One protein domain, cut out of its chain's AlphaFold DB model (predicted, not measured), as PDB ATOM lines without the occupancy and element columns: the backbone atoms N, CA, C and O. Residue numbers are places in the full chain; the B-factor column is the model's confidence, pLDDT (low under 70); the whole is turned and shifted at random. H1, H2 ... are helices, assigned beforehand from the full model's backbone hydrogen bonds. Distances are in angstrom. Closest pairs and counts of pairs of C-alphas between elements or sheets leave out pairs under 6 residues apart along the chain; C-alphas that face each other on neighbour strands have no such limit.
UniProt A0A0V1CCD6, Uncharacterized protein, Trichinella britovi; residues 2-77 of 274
ATOM      1  N   PRO A   2     -37.167 -45.436   1.426       82.50
ATOM      2  CA  PRO A   2     -36.072 -45.698   0.498       82.50
ATOM      3  C   PRO A   2     -35.300 -44.413   0.179       82.50
ATOM      4  O   PRO A   2     -35.917 -43.358   0.037       82.50
ATOM      5  N   ASN A   3     -33.977 -44.506   0.066       86.88
ATOM      6  CA  ASN A   3     -33.095 -43.397  -0.299       86.88
ATOM      7  C   ASN A   3     -31.834 -43.944  -1.004       86.88
ATOM      8  O   ASN A   3     -31.328 -45.004  -0.624       86.88
ATOM      9  N   ASP A   4     -31.327 -43.251  -2.019       90.62
ATOM     10  CA  ASP A   4     -30.135 -43.628  -2.794       90.62
ATOM     11  C   ASP A   4     -28.833 -42.972  -2.288       90.62
ATOM     12  O   ASP A   4     -27.732 -43.363  -2.688       90.62
ATOM     13  N   HIS A   5     -28.913 -42.048  -1.331       86.50
ATOM     14  CA  HIS A   5     -27.755 -41.426  -0.689       86.50
ATOM     15  C   HIS A   5     -27.312 -42.204   0.561       86.50
ATOM     16  O   HIS A   5     -27.775 -41.965   1.679       86.50
ATOM     17  N   LYS A   6     -26.337 -43.107   0.383       86.19
ATOM     18  CA  LYS A   6     -25.747 -43.917   1.471       86.19
ATOM     19  C   LYS A   6     -25.338 -43.126   2.736       86.19
ATOM     20  O   LYS A   6     -25.605 -43.641   3.820       86.19
ATOM     21  N   PRO A   7     -24.752 -41.907   2.674       85.50
ATOM     22  CA  PRO A   7     -24.351 -41.175   3.885       85.50
ATOM     23  C   PRO A   7     -25.513 -40.834   4.829       85.50
ATOM     24  O   PRO A   7     -25.339 -40.833   6.048       85.50
ATOM     25  N   LEU A   8     -26.715 -40.603   4.289       86.62
ATOM     26  CA  LEU A   8     -27.886 -40.209   5.083       86.62
ATOM     27  C   LEU A   8     -28.361 -41.325   6.027       86.62
ATOM     28  O   LEU A   8     -28.933 -41.032   7.074       86.62
ATOM     29  N   LEU A   9     -28.047 -42.586   5.708       86.19
ATOM     30  CA  LEU A   9     -28.298 -43.749   6.566       86.19
ATOM     31  C   LEU A   9     -27.547 -43.649   7.901       86.19
ATOM     32  O   LEU A   9     -28.055 -44.105   8.917       86.19
ATOM     33  N   GLY A  10     -26.340 -43.072   7.895       83.25
ATOM     34  CA  GLY A  10     -25.491 -42.935   9.081       83.25
ATOM     35  C   GLY A  10     -25.700 -41.639   9.869       83.25
ATOM     36  O   GLY A  10     -25.287 -41.577  11.026       83.25
ATOM     37  N   ILE A  11     -26.321 -40.627   9.249       85.75
ATOM     38  CA  ILE A  11     -26.653 -39.325   9.859       85.75
ATOM     39  C   ILE A  11     -28.031 -39.374  10.530       85.75
ATOM     40  O   ILE A  11     -28.181 -38.914  11.657       85.75
ATOM     41  N   PHE A  12     -29.023 -39.964   9.859       86.31
ATOM     42  CA  PHE A  12     -30.406 -40.077  10.334       86.31
ATOM     43  C   PHE A  12     -30.740 -41.512  10.788       86.31
ATOM     44  O   PHE A  12     -31.826 -42.030  10.531       86.31
ATOM     45  N   ALA A  13     -29.794 -42.195  11.438       84.25
ATOM     46  CA  ALA A  13     -30.058 -43.489  12.060       84.25
ATOM     47  C   ALA A  13     -30.818 -43.278  13.389       84.25
ATOM     48  O   ALA A  13     -30.245 -42.708  14.313       84.25
ATOM     49  N   PRO A  14     -32.052 -43.791  13.567       75.06
ATOM     50  CA  PRO A  14     -32.866 -43.560  14.775       75.06
ATOM     51  C   PRO A  14     -32.348 -44.277  16.039       75.06
ATOM     52  O   PRO A  14     -32.967 -44.186  17.099       75.06
ATOM     53  N   ASN A  15     -31.243 -45.018  15.909       78.25
ATOM     54  CA  ASN A  15     -30.553 -45.751  16.970       78.25
ATOM     55  C   ASN A  15     -29.108 -45.240  17.173       78.25
ATOM     56  O   ASN A  15     -28.307 -45.930  17.797       78.25
ATOM     57  N   LYS A  16     -28.743 -44.085  16.598       78.31
ATOM     58  CA  LYS A  16     -27.410 -43.480  16.724       78.31
ATOM     59  C   LYS A  16     -27.538 -42.035  17.191       78.31
ATOM     60  O   LYS A  16     -28.464 -41.332  16.798       78.31
ATOM     61  N   GLU A  17     -26.583 -41.594  17.998       76.88
ATOM     62  CA  GLU A  17     -26.446 -40.189  18.371       76.88
ATOM     63  C   GLU A  17     -26.192 -39.302  17.147       76.88
ATOM     64  O   GLU A  17     -25.524 -39.686  16.180       76.88
ATOM     65  N   THR A  18     -26.736 -38.090  17.204       77.62
ATOM     66  CA  THR A  18     -26.610 -37.091  16.147       77.62
ATOM     67  C   THR A  18     -25.170 -36.570  16.125       77.62
ATOM     68  O   THR A  18     -24.729 -36.040  17.147       77.62
ATOM     69  N   PRO A  19     -24.409 -36.703  15.021       78.69
ATOM     70  CA  PRO A  19     -23.006 -36.302  15.016       78.69
ATOM     71  C   PRO A  19     -22.857 -34.805  15.317       78.69
ATOM     72  O   PRO A  19     -23.580 -33.983  14.762       78.69
ATOM     73  N   TYR A  20     -21.893 -34.464  16.179       74.19
ATOM     74  CA  TYR A  20     -21.639 -33.093  16.643       74.19
ATOM     75  C   TYR A  20     -21.384 -32.101  15.493       74.19
ATOM     76  O   TYR A  20     -21.775 -30.939  15.559       74.19
ATOM     77  N   ILE A  21     -20.770 -32.575  14.405       82.31
ATOM     78  CA  ILE A  21     -20.503 -31.791  13.198       82.31
ATOM     79  C   ILE A  21     -21.632 -32.035  12.186       82.31
ATOM     80  O   ILE A  21     -21.580 -32.968  11.382       82.31
ATOM     81  N   LEU A  22     -22.653 -31.175  12.216       84.31
ATOM     82  CA  LEU A  22     -23.714 -31.092  11.208       84.31
ATOM     83  C   LEU A  22     -23.942 -29.641  10.788       84.31
ATOM     84  O   LEU A  22     -23.837 -28.720  11.593       84.31
ATOM     85  N   SER A  23     -24.323 -29.429   9.526       84.12
ATOM     86  CA  SER A  23     -24.786 -28.109   9.087       84.12
ATOM     87  C   SER A  23     -26.142 -27.770   9.731       84.12
ATOM     88  O   SER A  23     -26.952 -28.683   9.938       84.12
ATOM     89  N   PRO A  24     -26.471 -26.484   9.974       81.69
ATOM     90  CA  PRO A  24     -27.756 -26.090  10.567       81.69
ATOM     91  C   PRO A  24     -28.974 -26.632   9.802       81.69
ATOM     92  O   PRO A  24     -29.978 -27.023  10.397       81.69
ATOM     93  N   ARG A  25     -28.861 -26.753   8.470       82.44
ATOM     94  CA  ARG A  25     -29.872 -27.395   7.616       82.44
ATOM     95  C   ARG A  25     -30.065 -28.875   7.959       82.44
ATOM     96  O   ARG A  25     -31.208 -29.314   8.042       82.44
ATOM     97  N   MET A  26     -28.988 -29.640   8.154       85.50
ATOM     98  CA  MET A  26     -29.085 -31.045   8.572       85.50
ATOM     99  C   MET A  26     -29.639 -31.164   9.992       85.50
ATOM    100  O   MET A  26     -30.557 -31.950  10.192       85.50
ATOM    101  N   LEU A  27     -29.179 -30.343  10.942       84.25
ATOM    102  CA  LEU A  27     -29.690 -30.335  12.319       84.25
ATOM    103  C   LEU A  27     -31.207 -30.073  12.365       84.25
ATOM    104  O   LEU A  27     -31.936 -30.811  13.028       84.25
ATOM    105  N   ARG A  28     -31.709 -29.102  11.591       82.94
ATOM    106  CA  ARG A  28     -33.154 -28.825  11.471       82.94
ATOM    107  C   ARG A  28     -33.939 -30.015  10.902       82.94
ATOM    108  O   ARG A  28     -35.036 -30.293  11.382       82.94
ATOM    109  N   TRP A  29     -33.380 -30.750   9.935       86.44
ATOM    110  CA  TRP A  29     -33.970 -32.009   9.460       86.44
ATOM    111  C   TRP A  29     -33.930 -33.108  10.529       86.44
ATOM    112  O   TRP A  29     -34.929 -33.800  10.698       86.44
ATOM    113  N   THR A  30     -32.845 -33.241  11.294       86.25
ATOM    114  CA  THR A  30     -32.734 -34.217  12.390       86.25
ATOM    115  C   THR A  30     -33.797 -33.985  13.467       86.25
ATOM    116  O   THR A  30     -34.469 -34.932  13.876       86.25
ATOM    117  N   VAL A  31     -34.003 -32.728  13.877       84.38
ATOM    118  CA  VAL A  31     -35.038 -32.335  14.853       84.38
ATOM    119  C   VAL A  31     -36.451 -32.531  14.292       84.38
ATOM    120  O   VAL A  31     -37.336 -32.984  15.010       84.38
ATOM    121  N   MET A  32     -36.681 -32.256  13.003       84.12
ATOM    122  CA  MET A  32     -37.970 -32.558  12.368       84.12
ATOM    123  C   MET A  32     -38.235 -34.071  12.302       84.12
ATOM    124  O   MET A  32     -39.363 -34.506  12.526       84.12
ATOM    125  N   LEU A  33     -37.216 -34.874  11.994       85.62
ATOM    126  CA  LEU A  33     -37.340 -36.321  11.830       85.62
ATOM    127  C   LEU A  33     -37.476 -37.068  13.164       85.62
ATOM    128  O   LEU A  33     -38.154 -38.093  13.194       85.62
ATOM    129  N   SER A  34     -36.901 -36.573  14.267       84.06
ATOM    130  CA  SER A  34     -36.989 -37.230  15.586       84.06
ATOM    131  C   SER A  34     -38.419 -37.323  16.143       84.06
ATOM    132  O   SER A  34     -38.705 -38.208  16.947       84.06
ATOM    133  N   ALA A  35     -39.339 -36.480  15.660       85.94
ATOM    134  CA  ALA A  35     -40.770 -36.559  15.955       85.94
ATOM    135  C   ALA A  35     -41.477 -37.786  15.332       85.94
ATOM    136  O   ALA A  35     -42.636 -38.061  15.656       85.94
ATOM    137  N   TYR A  36     -40.810 -38.532  14.444       85.88
ATOM    138  CA  TYR A  36     -41.381 -39.654  13.699       85.88
ATOM    139  C   TYR A  36     -40.643 -40.967  13.979       85.88
ATOM    140  O   TYR A  36     -39.427 -41.006  14.153       85.88
ATOM    141  N   VAL A  37     -41.368 -42.088  13.932       86.56
ATOM    142  CA  VAL A  37     -40.751 -43.420  13.862       86.56
ATOM    143  C   VAL A  37     -40.537 -43.773  12.395       86.56
ATOM    144  O   VAL A  37     -41.484 -44.086  11.673       86.56
ATOM    145  N   TYR A  38     -39.284 -43.715  11.952       86.38
ATOM    146  CA  TYR A  38     -38.869 -44.033  10.588       86.38
ATOM    147  C   TYR A  38     -37.672 -44.989  10.584       86.38
ATOM    148  O   TYR A  38     -36.970 -45.157  11.576       86.38
ATOM    149  N   ASN A  39     -37.440 -45.617   9.435       86.75
ATOM    150  CA  ASN A  39     -36.235 -46.377   9.125       86.75
ATOM    151  C   ASN A  39     -35.813 -45.969   7.707       86.75
ATOM    152  O   ASN A  39     -36.648 -46.045   6.795       86.75
ATOM    153  N   ILE A  40     -34.583 -45.488   7.509       88.19
ATOM    154  CA  ILE A  40     -34.062 -45.177   6.169       88.19
ATOM    155  C   ILE A  40     -33.354 -46.417   5.633       88.19
ATOM    156  O   ILE A  40     -32.459 -46.957   6.274       88.19
ATOM    157  N   CYS A  41     -33.751 -46.861   4.444       89.00
ATOM    158  CA  CYS A  41     -33.156 -48.011   3.778       89.00
ATOM    159  C   CYS A  41     -32.500 -47.586   2.464       89.00
ATOM    160  O   CYS A  41     -33.075 -46.812   1.695       89.00
ATOM    161  N   TYR A  42     -31.304 -48.116   2.194       91.50
ATOM    162  CA  TYR A  42     -30.662 -47.921   0.901       91.50
ATOM    163  C   TYR A  42     -31.506 -48.560  -0.200       91.50
ATOM    164  O   TYR A  42     -31.904 -49.723  -0.093       91.50
ATOM    165  N   ARG A  43     -31.725 -47.826  -1.286       90.12
ATOM    166  CA  ARG A  43     -32.230 -48.371  -2.545       90.12
ATOM    167  C   ARG A  43     -31.474 -47.681  -3.687       90.12
ATOM    168  O   ARG A  43     -31.442 -46.458  -3.704       90.12
ATOM    169  N   PRO A  44     -30.856 -48.406  -4.635       88.81
ATOM    170  CA  PRO A  44     -30.165 -47.769  -5.756       88.81
ATOM    171  C   PRO A  44     -31.153 -46.972  -6.620       88.81
ATOM    172  O   PRO A  44     -32.261 -47.450  -6.866       88.81
ATOM    173  N   GLY A  45     -30.744 -45.797  -7.120       86.56
ATOM    174  CA  GLY A  45     -31.618 -44.848  -7.835       86.56
ATOM    175  C   GLY A  45     -32.410 -45.452  -9.005       86.56
ATOM    176  O   GLY A  45     -33.574 -45.113  -9.194       86.56
ATOM    177  N   LYS A  46     -31.854 -46.463  -9.697       88.25
ATOM    178  CA  LYS A  46     -32.554 -47.258 -10.734       88.25
ATOM    179  C   LYS A  46     -33.885 -47.873 -10.261       88.25
ATOM    180  O   LYS A  46     -34.767 -48.107 -11.076       88.25
ATOM    181  N   LEU A  47     -34.041 -48.133  -8.960       87.12
ATOM    182  CA  LEU A  47     -35.260 -48.669  -8.342       87.12
ATOM    183  C   LEU A  47     -36.133 -47.581  -7.681       87.12
ATOM    184  O   LEU A  47     -37.146 -47.913  -7.059       87.12
ATOM    185  N   ILE A  48     -35.755 -46.302  -7.783       87.75
ATOM    186  CA  ILE A  48     -36.527 -45.135  -7.320       87.75
ATOM    187  C   ILE A  48     -36.888 -44.203  -8.494       87.75
ATOM    188  O   ILE A  48     -37.034 -42.998  -8.308       87.75
ATOM    189  N   ALA A  49     -37.073 -44.757  -9.701       87.62
ATOM    190  CA  ALA A  49     -37.385 -44.001 -10.919       87.62
ATOM    191  C   ALA A  49     -38.524 -42.977 -10.734       87.62
ATOM    192  O   ALA A  49     -38.426 -41.860 -11.224       87.62
ATOM    193  N   ASN A  50     -39.556 -43.299  -9.948       88.75
ATOM    194  CA  ASN A  50     -40.648 -42.370  -9.638       88.75
ATOM    195  C   ASN A  50     -40.158 -41.074  -8.958       88.75
ATOM    196  O   ASN A  50     -40.668 -40.003  -9.264       88.75
ATOM    197  N   ALA A  51     -39.186 -41.151  -8.043       87.69
ATOM    198  CA  ALA A  51     -38.631 -39.973  -7.372       87.69
ATOM    199  C   ALA A  51     -37.610 -39.238  -8.253       87.69
ATOM    200  O   ALA A  51     -37.554 -38.013  -8.213       87.69
ATOM    201  N   ASP A  52     -36.842 -39.973  -9.063       87.50
ATOM    202  CA  ASP A  52     -35.882 -39.412 -10.021       87.50
ATOM    203  C   ASP A  52     -36.582 -38.643 -11.159       87.50
ATOM    204  O   ASP A  52     -36.165 -37.549 -11.523       87.50
ATOM    205  N   ILE A  53     -37.715 -39.147 -11.659       89.62
ATOM    206  CA  ILE A  53     -38.568 -38.420 -12.608       89.62
ATOM    207  C   ILE A  53     -39.140 -37.164 -11.940       89.62
ATOM    208  O   ILE A  53     -39.002 -36.072 -12.485       89.62
ATOM    209  N   LEU A  54     -39.741 -37.290 -10.749       87.19
ATOM    210  CA  LEU A  54     -40.359 -36.155 -10.048       87.19
ATOM    211  C   LEU A  54     -39.355 -35.055  -9.663       87.19
ATOM    212  O   LEU A  54     -39.738 -33.888  -9.657       87.19
ATOM    213  N   SER A  55     -38.091 -35.388  -9.377       84.75
ATOM    214  CA  SER A  55     -37.041 -34.395  -9.093       84.75
ATOM    215  C   SER A  55     -36.456 -33.740 -10.351       84.75
ATOM    216  O   SER A  55     -35.925 -32.633 -10.264       84.75
ATOM    217  N   ARG A  56     -36.575 -34.390 -11.518       84.25
ATOM    218  CA  ARG A  56     -36.149 -33.865 -12.829       84.25
ATOM    219  C   ARG A  56     -37.239 -33.110 -13.589       84.25
ATOM    220  O   ARG A  56     -36.917 -32.462 -14.584       84.25
ATOM    221  N   LEU A  57     -38.506 -33.192 -13.174       86.00
ATOM    222  CA  LEU A  57     -39.593 -32.479 -13.851       86.00
ATOM    223  C   LEU A  57     -39.329 -30.959 -13.842       86.00
ATOM    224  O   LEU A  57     -39.140 -30.383 -12.765       86.00
ATOM    225  N   PRO A  58     -39.349 -30.284 -15.011       78.44
ATOM    226  CA  PRO A  58     -39.086 -28.854 -15.101       78.44
ATOM    227  C   PRO A  58     -40.225 -28.080 -14.435       78.44
ATOM    228  O   PRO A  58     -41.279 -27.827 -15.023       78.44
ATOM    229  N   THR A  59     -40.015 -27.718 -13.172       69.38
ATOM    230  CA  THR A  59     -41.001 -26.976 -12.391       69.38
ATOM    231  C   THR A  59     -41.057 -25.548 -12.924       69.38
ATOM    232  O   THR A  59     -40.086 -24.802 -12.822       69.38
ATOM    233  N   LYS A  60     -42.207 -25.146 -13.476       72.94
ATOM    234  CA  LYS A  60     -42.498 -23.743 -13.801       72.94
ATOM    235  C   LYS A  60     -42.773 -22.986 -12.502       72.94
ATOM    236  O   LYS A  60     -43.925 -22.771 -12.142       72.94
ATOM    237  N   ILE A  61     -41.710 -22.654 -11.770       67.69
ATOM    238  CA  ILE A  61     -41.800 -21.850 -10.550       67.69
ATOM    239  C   ILE A  61     -42.164 -20.416 -10.976       67.69
ATOM    240  O   ILE A  61     -41.376 -19.806 -11.704       67.69
ATOM    241  N   PRO A  62     -43.323 -19.852 -10.585       72.62
ATOM    242  CA  PRO A  62     -43.526 -18.412 -10.698       72.62
ATOM    243  C   PRO A  62     -42.513 -17.703  -9.790       72.62
ATOM    244  O   PRO A  62     -42.150 -18.242  -8.745       72.62
ATOM    245  N   TYR A  63     -42.066 -16.499 -10.158       68.44
ATOM    246  CA  TYR A  63     -41.212 -15.705  -9.272       68.44
ATOM    247  C   TYR A  63     -42.015 -15.301  -8.029       68.44
ATOM    248  O   TYR A  63     -42.807 -14.362  -8.050       68.44
ATOM    249  N   VAL A  64     -41.832 -16.071  -6.962       69.44
ATOM    250  CA  VAL A  64     -42.260 -15.744  -5.607       69.44
ATOM    251  C   VAL A  64     -41.009 -15.277  -4.893       69.44
ATOM    252  O   VAL A  64     -40.030 -16.024  -4.828       69.44
ATOM    253  N   GLU A  65     -41.037 -14.061  -4.354       69.81
ATOM    254  CA  GLU A  65     -39.993 -13.610  -3.444       69.81
ATOM    255  C   GLU A  65     -39.963 -14.560  -2.247       69.81
ATOM    256  O   GLU A  65     -40.885 -14.606  -1.433       69.81
ATOM    257  N   ILE A  66     -38.915 -15.378  -2.178       67.50
ATOM    258  CA  ILE A  66     -38.643 -16.200  -1.006       67.50
ATOM    259  C   ILE A  66     -38.200 -15.203   0.069       67.50
ATOM    260  O   ILE A  66     -37.119 -14.628  -0.091       67.50
ATOM    261  N   PRO A  67     -38.992 -14.959   1.133       66.06
ATOM    262  CA  PRO A  67     -38.553 -14.066   2.194       66.06
ATOM    263  C   PRO A  67     -37.226 -14.599   2.753       66.06
ATOM    264  O   PRO A  67     -37.058 -15.827   2.816       66.06
ATOM    265  N   PRO A  68     -36.280 -13.716   3.137       59.03
ATOM    266  CA  PRO A  68     -34.989 -14.143   3.662       59.03
ATOM    267  C   PRO A  68     -35.223 -15.181   4.763       59.03
ATOM    268  O   PRO A  68     -36.155 -15.011   5.558       59.03
ATOM    269  N   PRO A  69     -34.472 -16.297   4.766       54.31
ATOM    270  CA  PRO A  69     -34.808 -17.457   5.574       54.31
ATOM    271  C   PRO A  69     -34.823 -17.050   7.042       54.31
ATOM    272  O   PRO A  69     -33.761 -16.858   7.626       54.31
ATOM    273  N   LEU A  70     -36.033 -16.918   7.607       48.31
ATOM    274  CA  LEU A  70     -36.239 -16.478   8.984       48.31
ATOM    275  C   LEU A  70     -35.280 -17.252   9.886       48.31
ATOM    276  O   LEU A  70     -35.212 -18.485   9.779       48.31
ATOM    277  N   GLU A  71     -34.561 -16.521  10.738       49.97
ATOM    278  CA  GLU A  71     -33.373 -16.959  11.483       49.97
ATOM    279  C   GLU A  71     -33.723 -17.874  12.674       49.97
ATOM    280  O   GLU A  71     -33.239 -17.761  13.797       49.97
ATOM    281  N   VAL A  72     -34.607 -18.835  12.396       52.62
ATOM    282  CA  VAL A  72     -35.084 -19.910  13.260       52.62
ATOM    283  C   VAL A  72     -33.951 -20.911  13.473       52.62
ATOM    284  O   VAL A  72     -33.951 -22.006  12.899       52.62
ATOM    285  N   LEU A  73     -32.968 -20.483  14.263       50.72
ATOM    286  CA  LEU A  73     -32.393 -21.209  15.397       50.72
ATOM    287  C   LEU A  73     -31.398 -20.358  16.218       50.72
ATOM    288  O   LEU A  73     -30.719 -20.915  17.079       50.72
ATOM    289  N   MET A  74     -31.385 -19.024  16.071       44.81
ATOM    290  CA  MET A  74     -30.973 -18.140  17.172       44.81
ATOM    291  C   MET A  74     -32.050 -18.165  18.262       44.81
ATOM    292  O   MET A  74     -32.806 -17.226  18.478       44.81
ATOM    293  N   TRP A  75     -32.096 -19.292  18.977       46.91
ATOM    294  CA  TRP A  75     -32.473 -19.290  20.383       46.91
ATOM    295  C   TRP A  75     -31.235 -18.828  21.156       46.91
ATOM    296  O   TRP A  75     -30.619 -19.598  21.892       46.91
ATOM    297  N   GLU A  76     -30.825 -17.581  20.906       47.78
ATOM    298  CA  GLU A  76     -29.879 -16.922  21.793       47.78
ATOM    299  C   GLU A  76     -30.491 -16.946  23.191       47.78
ATOM    300  O   GLU A  76     -31.697 -16.748  23.381       47.78
ATOM    301  N   SER A  77     -29.663 -17.285  24.171       49.78
ATOM    302  CA  SER A  77     -30.041 -17.203  25.568       49.78
ATOM    303  C   SER A  77     -30.084 -15.730  25.947       49.78
ATOM    304  O   SER A  77     -29.117 -15.196  26.484       49.78
TER     305      SER A  77
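Overview. This is residues 2 to 77 of the 274 residues of an uncharacterized protein of Trichinella britovi (UniProt A0A0V1CCD6). Little regular structure is here: you will see an open, flat loop of chain round a hollow middle, with H2 on one side near H1 and H3 on the opposite side. From H3 the last residues make a long arc, and residues 52 to 71 stick out. The printed part has 76 residues, with three named helices in the order H1, H2, H3 and no named strand; its class is all helix, with 23 residues in helices. It is loose, with a radius of gyration of the C-alphas of 16.1 A and spans of 47 by 40 by 21 A.

Along the chain. Find C-alpha 24 at (-27.756, -26.090, 10.567); from there H2, residues 24 to 34, runs 15.3 A. H1 is residues 8 to 11. H3, residues 49 to 56, runs 10.4 A and ends at C-alpha 56, (-36.149, -33.865, -12.829).

Arrangement. H2 and H1 are only just apart, 8.3 A at their closest. H3 is apart from both. Residues 2 to 3 pair with residues 41 to 42, parallel. Every O i to N i+4 pair is within hydrogen-bond range in H2 and H3; H1 is too short for one.

Size, cuts and confidence. The C-alphas of Lys 46 and Ser 77, the two farthest apart, are 47.2 A apart. The printed part has no cut. Both links, H1 to H2 and H2 to H3, are long. Residues 59, 61 and 63 to 77 have pLDDT under 70.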